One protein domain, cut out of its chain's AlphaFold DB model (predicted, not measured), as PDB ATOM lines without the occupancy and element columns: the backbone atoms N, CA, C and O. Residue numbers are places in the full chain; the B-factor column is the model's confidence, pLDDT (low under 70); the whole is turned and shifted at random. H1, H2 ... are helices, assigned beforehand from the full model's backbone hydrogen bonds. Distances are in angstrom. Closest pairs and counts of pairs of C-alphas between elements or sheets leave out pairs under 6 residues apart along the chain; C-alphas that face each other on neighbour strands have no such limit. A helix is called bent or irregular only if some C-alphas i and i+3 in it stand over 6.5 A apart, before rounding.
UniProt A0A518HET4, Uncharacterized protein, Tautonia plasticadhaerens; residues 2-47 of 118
ATOM      1  N   ARG A   2     -32.739  18.108 -19.980       89.56
ATOM      2  CA  ARG A   2     -31.925  17.815 -21.177       89.56
ATOM      3  C   ARG A   2     -30.905  16.684 -20.979       89.56
ATOM      4  O   ARG A   2     -30.868  15.769 -21.785       89.56
ATOM      5  N   GLU A   3     -30.148  16.709 -19.885       92.00
ATOM      6  CA  GLU A   3     -29.133  15.684 -19.579       92.00
ATOM      7  C   GLU A   3     -29.724  14.275 -19.427       92.00
ATOM      8  O   GLU A   3     -29.196  13.333 -19.998       92.00
ATOM      9  N   LYS A   4     -30.877  14.140 -18.755       87.75
ATOM     10  CA  LYS A   4     -31.582  12.851 -18.613       87.75
ATOM     11  C   LYS A   4     -32.095  12.296 -19.943       87.75
ATOM     12  O   LYS A   4     -32.203  11.090 -20.112       87.75
ATOM     13  N   VAL A   5     -32.474  13.175 -20.871       89.62
ATOM     14  CA  VAL A   5     -32.900  12.747 -22.211       89.62
ATOM     15  C   VAL A   5     -31.688  12.262 -23.002       89.62
ATOM     16  O   VAL A   5     -31.768  11.223 -23.646       89.62
ATOM     17  N   LEU A   6     -30.561  12.972 -22.913       94.38
ATOM     18  CA  LEU A   6     -29.322  12.582 -23.587       94.38
ATOM     19  C   LEU A   6     -28.777  11.247 -23.060       94.38
ATOM     20  O   LEU A   6     -28.422  10.403 -23.875       94.38
ATOM     21  N   SER A   7     -28.823  11.002 -21.746       91.75
ATOM     22  CA  SER A   7     -28.409   9.711 -21.177       91.75
ATOM     23  C   SER A   7     -29.266   8.540 -21.679       91.75
ATOM     24  O   SER A   7     -28.756   7.455 -21.919       91.75
ATOM     25  N   LEU A   8     -30.568   8.752 -21.911       87.38
ATOM     26  CA  LEU A   8     -31.434   7.731 -22.523       87.38
ATOM     27  C   LEU A   8     -31.109   7.497 -24.005       87.38
ATOM     28  O   LEU A   8     -31.271   6.385 -24.506       87.38
ATOM     29  N   CYS A   9     -30.668   8.533 -24.725       89.31
ATOM     30  CA  CYS A   9     -30.235   8.391 -26.113       89.31
ATOM     31  C   CYS A   9     -28.941   7.574 -26.237       89.31
ATOM     32  O   CYS A   9     -28.777   6.874 -27.236       89.31
ATOM     33  N   GLU A  10     -28.051   7.633 -25.246       93.19
ATOM     34  CA  GLU A  10     -26.826   6.822 -25.201       93.19
ATOM     35  C   GLU A  10     -27.142   5.321 -25.056       93.19
ATOM     36  O   GLU A  10     -26.494   4.490 -25.686       93.19
ATOM     37  N   GLU A  11     -28.213   4.964 -24.341       89.06
ATOM     38  CA  GLU A  11     -28.679   3.575 -24.174       89.06
ATOM     39  C   GLU A  11     -29.508   3.039 -25.362       89.06
ATOM     40  O   GLU A  11     -29.989   1.902 -25.341       89.06
ATOM     41  N   ARG A  12     -29.665   3.823 -26.440       88.31
ATOM     42  CA  ARG A  12     -30.497   3.472 -27.607       88.31
ATOM     43  C   ARG A  12     -30.202   2.079 -28.151       88.31
ATOM     44  O   ARG A  12     -31.131   1.363 -28.512       88.31
ATOM     45  N   GLU A  13     -28.929   1.712 -28.270       88.69
ATOM     46  CA  GLU A  13     -28.542   0.423 -28.852       88.69
ATOM     47  C   GLU A  13     -28.977  -0.750 -27.976       88.69
ATOM     48  O   GLU A  13     -29.473  -1.744 -28.503       88.69
ATOM     49  N   ALA A  14     -28.913  -0.597 -26.650       86.81
ATOM     50  CA  ALA A  14     -29.419  -1.593 -25.713       86.81
ATOM     51  C   ALA A  14     -30.943  -1.760 -25.836       86.81
ATOM     52  O   ALA A  14     -31.441  -2.886 -25.863       86.81
ATOM     53  N   PHE A  15     -31.691  -0.662 -26.000       82.00
ATOM     54  CA  PHE A  15     -33.139  -0.724 -26.236       82.00
ATOM     55  C   PHE A  15     -33.499  -1.293 -27.616       82.00
ATOM     56  O   PHE A  15     -34.516  -1.973 -27.762       82.00
ATOM     57  N   ALA A  16     -32.662  -1.056 -28.630       85.38
ATOM     58  CA  ALA A  16     -32.890  -1.529 -29.991       85.38
ATOM     59  C   ALA A  16     -32.840  -3.060 -30.113       85.38
ATOM     60  O   ALA A  16     -33.546  -3.621 -30.955       85.38
ATOM     61  N   LEU A  17     -32.078  -3.741 -29.247       86.75
ATOM     62  CA  LEU A  17     -31.975  -5.206 -29.225       86.75
ATOM     63  C   LEU A  17     -33.342  -5.887 -29.087       86.75
ATOM     64  O   LEU A  17     -33.598  -6.891 -29.750       86.75
ATOM     65  N   ALA A  18     -34.250  -5.318 -28.290       80.00
ATOM     66  CA  ALA A  18     -35.587  -5.875 -28.104       80.00
ATOM     67  C   ALA A  18     -36.414  -5.869 -29.405       80.00
ATOM     68  O   ALA A  18     -37.212  -6.778 -29.635       80.00
ATOM     69  N   TYR A  19     -36.200  -4.887 -30.290       81.81
ATOM     70  CA  TYR A  19     -36.909  -4.787 -31.571       81.81
ATOM     71  C   TYR A  19     -36.401  -5.762 -32.633       81.81
ATOM     72  O   TYR A  19     -37.107  -6.003 -33.613       81.81
ATOM     73  N   ALA A  20     -35.212  -6.341 -32.450       85.94
ATOM     74  CA  ALA A  20     -34.687  -7.370 -33.343       85.94
ATOM     75  C   ALA A  20     -35.398  -8.727 -33.166       85.94
ATOM     76  O   ALA A  20     -35.249  -9.609 -34.013       85.94
ATOM     77  N   HIS A  21     -36.188  -8.909 -32.100       83.94
ATOM     78  CA  HIS A  21     -36.939 -10.142 -31.890       83.94
ATOM     79  C   HIS A  21     -38.058 -10.286 -32.946       83.94
ATOM     80  O   HIS A  21     -38.872  -9.371 -33.114       83.94
ATOM     81  N   PRO A  22     -38.171 -11.438 -33.636       86.81
ATOM     82  CA  PRO A  22     -39.247 -11.671 -34.597       86.81
ATOM     83  C   PRO A  22     -40.621 -11.530 -33.931       86.81
ATOM     84  O   PRO A  22     -40.861 -12.090 -32.863       86.81
ATOM     85  N   GLY A  23     -41.516 -10.754 -34.549       81.50
ATOM     86  CA  GLY A  23     -42.857 -10.480 -34.019       81.50
ATOM     87  C   GLY A  23     -42.922  -9.429 -32.903       81.50
ATOM     88  O   GLY A  23     -44.004  -9.214 -32.360       81.50
ATOM     89  N   CYS A  24     -41.812  -8.758 -32.567       80.94
ATOM     90  CA  CYS A  24     -41.801  -7.726 -31.531       80.94
ATOM     91  C   CYS A  24     -42.648  -6.506 -31.943       80.94
ATOM     92  O   CYS A  24     -42.365  -5.868 -32.966       80.94
ATOM     93  N   PRO A  25     -43.687  -6.139 -31.170       75.25
ATOM     94  CA  PRO A  25     -44.437  -4.921 -31.425       75.25
ATOM     95  C   PRO A  25     -43.536  -3.691 -31.280       75.25
ATOM     96  O   PRO A  25     -42.793  -3.558 -30.313       75.25
ATOM     97  N   ARG A  26     -43.667  -2.720 -32.192       73.31
ATOM     98  CA  ARG A  26     -42.928  -1.444 -32.111       73.31
ATOM     99  C   ARG A  26     -43.225  -0.633 -30.841       73.31
ATOM    100  O   ARG A  26     -42.457   0.259 -30.497       73.31
ATOM    101  N   THR A  27     -44.340  -0.912 -30.162       77.94
ATOM    102  CA  THR A  27     -44.771  -0.182 -28.963       77.94
ATOM    103  C   THR A  27     -45.191  -1.134 -27.848       77.94
ATOM    104  O   THR A  27     -45.862  -2.136 -28.092       77.94
ATOM    105  N   SER A  28     -44.867  -0.763 -26.610       80.56
ATOM    106  CA  SER A  28     -45.308  -1.419 -25.371       80.56
ATOM    107  C   SER A  28     -46.775  -1.144 -25.023       80.56
ATOM    108  O   SER A  28     -47.267  -1.631 -24.013       80.56
ATOM    109  N   ASN A  29     -47.513  -0.419 -25.871       86.38
ATOM    110  CA  ASN A  29     -48.870   0.060 -25.599       86.38
ATOM    111  C   ASN A  29     -49.848  -1.023 -25.073       86.38
ATOM    112  O   ASN A  29     -50.619  -0.714 -24.161       86.38
ATOM    113  N   PRO A  30     -49.849  -2.286 -25.556       83.56
ATOM    114  CA  PRO A  30     -50.678  -3.337 -24.957       83.56
ATOM    115  C   PRO A  30     -50.334  -3.625 -23.486       83.56
ATOM    116  O   PRO A  30     -51.240  -3.769 -22.664       83.56
ATOM    117  N   VAL A  31     -49.040  -3.655 -23.157       87.44
ATOM    118  CA  VAL A  31     -48.523  -3.852 -21.797       87.44
ATOM    119  C   VAL A  31     -48.813  -2.621 -20.945       87.44
ATOM    120  O   VAL A  31     -49.363  -2.747 -19.857       87.44
ATOM    121  N   ASP A  32     -48.568  -1.421 -21.465       91.50
ATOM    122  CA  ASP A  32     -48.794  -0.174 -20.729       91.50
ATOM    123  C   ASP A  32     -50.268   0.001 -20.348       91.50
ATOM    124  O   ASP A  32     -50.598   0.398 -19.231       91.50
ATOM    125  N   ARG A  33     -51.197  -0.357 -21.245       90.94
ATOM    126  CA  ARG A  33     -52.640  -0.343 -20.946       90.94
ATOM    127  C   ARG A  33     -53.022  -1.341 -19.856       90.94
ATOM    128  O   ARG A  33     -53.960  -1.078 -19.102       90.94
ATOM    129  N   LEU A  34     -52.348  -2.489 -19.792       92.44
ATOM    130  CA  LEU A  34     -52.533  -3.456 -18.714       92.44
ATOM    131  C   LEU A  34     -52.005  -2.893 -17.391       92.44
ATOM    132  O   LEU A  34     -52.746  -2.862 -16.408       92.44
ATOM    133  N   LEU A  35     -50.773  -2.386 -17.393       94.12
ATOM    134  CA  LEU A  35     -50.123  -1.827 -16.210       94.12
ATOM    135  C   LEU A  35     -50.879  -0.620 -15.653       94.12
ATOM    136  O   LEU A  35     -51.053  -0.528 -14.446       94.12
ATOM    137  N   ARG A  36     -51.448   0.243 -16.502       95.94
ATOM    138  CA  ARG A  36     -52.311   1.352 -16.050       95.94
ATOM    139  C   ARG A  36     -53.571   0.886 -15.320       95.94
ATOM    140  O   ARG A  36     -54.041   1.565 -14.412       95.94
ATOM    141  N   ARG A  37     -54.149  -0.256 -15.711       93.81
ATOM    142  CA  ARG A  37     -55.298  -0.837 -14.993       93.81
ATOM    143  C   ARG A  37     -54.882  -1.432 -13.654       93.81
ATOM    144  O   ARG A  37     -55.628  -1.292 -12.689       93.81
ATOM    145  N   LEU A  38     -53.716  -2.073 -13.605       95.56
ATOM    146  CA  LEU A  38     -53.142  -2.562 -12.354       95.56
ATOM    147  C   LEU A  38     -52.845  -1.400 -11.400       95.56
ATOM    148  O   LEU A  38     -53.256  -1.449 -10.251       95.56
ATOM    149  N   ASP A  39     -52.220  -0.334 -11.888       96.12
ATOM    150  CA  ASP A  39     -51.891   0.861 -11.107       96.12
ATOM    151  C   ASP A  39     -53.135   1.532 -10.501       96.12
ATOM    152  O   ASP A  39     -53.157   1.892  -9.324       96.12
ATOM    153  N   CYS A  40     -54.226   1.606 -11.270       94.94
ATOM    154  CA  CYS A  40     -55.517   2.059 -10.757       94.94
ATOM    155  C   CYS A  40     -56.032   1.149  -9.627       94.94
ATOM    156  O   CYS A  40     -56.417   1.637  -8.565       94.94
ATOM    157  N   HIS A  41     -55.991  -0.175  -9.815       94.25
ATOM    158  CA  HIS A  41     -56.405  -1.131  -8.784       94.25
ATOM    159  C   HIS A  41     -55.560  -1.019  -7.508       94.25
ATOM    160  O   HIS A  41     -56.112  -0.995  -6.405       94.25
ATOM    161  N   LEU A  42     -54.239  -0.908  -7.655       94.94
ATOM    162  CA  LEU A  42     -53.321  -0.696  -6.543       94.94
ATOM    163  C   LEU A  42     -53.646   0.616  -5.833       94.94
ATOM    164  O   LEU A  42     -53.832   0.628  -4.624       94.94
ATOM    165  N   SER A  43     -53.848   1.708  -6.563       94.69
ATOM    166  CA  SER A  43     -54.235   2.993  -5.971       94.69
ATOM    167  C   SER A  43     -55.533   2.897  -5.156       94.69
ATOM    168  O   SER A  43     -55.584   3.386  -4.027       94.69
ATOM    169  N   CYS A  44     -56.556   2.199  -5.664       92.00
ATOM    170  CA  CYS A  44     -57.814   1.968  -4.942       92.00
ATOM    171  C   CYS A  44     -57.661   1.097  -3.685       92.00
ATOM    172  O   CYS A  44     -58.467   1.207  -2.765       92.00
ATOM    173  N   THR A  45     -56.649   0.232  -3.639       90.12
ATOM    174  CA  THR A  45     -56.389  -0.695  -2.524       90.12
ATOM    175  C   THR A  45     -55.310  -0.189  -1.564       90.12
ATOM    176  O   THR A  45     -54.836  -0.942  -0.720       90.12
ATOM    177  N   GLN A  46     -54.962   1.104  -1.641       91.25
ATOM    178  CA  GLN A  46     -53.870   1.717  -0.872       91.25
ATOM    179  C   GLN A  46     -52.516   1.045  -1.150       91.25
ATOM    180  O   GLN A  46     -51.700   0.822  -0.259       91.25
ATOM    181  N   GLN A  47     -52.270   0.752  -2.422       90.88
ATOM    182  CA  GLN A  47     -51.087   0.076  -2.941       90.88
ATOM    183  C   GLN A  47     -50.965  -1.343  -2.369       90.88
ATOM    184  O   GLN A  47     -51.891  -2.141  -2.467       90.88
TER     185      GLN A  47
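This is residues 2 to 47 of the 118 residues of an uncharacterized protein of Tautonia plasticadhaerens (UniProt A0A518HET4). The model is a wide, open V of two arms with little between them: the long helix H3 makes one arm, the shorter helices H1 and H2 follow each other end to end in the other, and residues 20 to 28 form the looping corner that joins the arms. No helix packs on another. The printed part has 46 residues with three named helices, in the order H1, H2, H3 along the chain, and no named strand; its class is all helix. The whole is extended, with a radius of gyration of the C-alphas of 15.2 A, and flat, with spans of 38 by 33 by 12 A.

The longest helix is H3, residues 29 to 44, and it touches no helix. H2, residues 12 to 19, is apart from H3, with no C-alpha of the one within 8 A of the other. A short link of nine residues, 20 to 28, joins H2 to H3. H1, residues 2 to 10, is apart from H3 as well. H1 and H2 meet only through their link, a tight one of one residue, Glu 11. In H1 and H3 every O i to N i+4 pair is within hydrogen-bond range; in H2, 2 of 4 are, beside 4 of 5 O i to N i+3 pairs.

H3 has 16 residues, from Asn 29 to Cys 44, and measures 22.6 A from first to last C-alpha. It begins at C-alpha 29 at (-48.870, 0.060, -25.599) and ends at C-alpha 44 at (-57.814, 1.968, -4.942), and z changes most between these two points. H2 has eight residues, from Arg 12 to Tyr 19, and measures 11.2 A. It is neither bent nor irregular, but only just: C-alphas 15 and 18 are 6.0 A apart. H1 has nine residues, from Arg 2 to Glu 10, measures 12.8 A, and begins at C-alpha 2 at (-31.925, 17.815, -21.177).

The two C-alphas farthest apart are those of Pro 22 and Gln 46, at 39.1 A, while the first and last printed C-alphas, of Arg 2 and Gln 47, are 31.8 A apart. Residues 2 to 17 stand free, of which 2 to 10 belong to H1 and 12 to 17 to H2; so do residues 20 to 25, residues 28 to 37, of which 29 to 37 belong to H3, and residues 40 to 46, of which 40 to 44 belong to H3. The printed part has no cut, and no link is long. The mean pLDDT of the printed part is 88.3, and no printed residue is under 70.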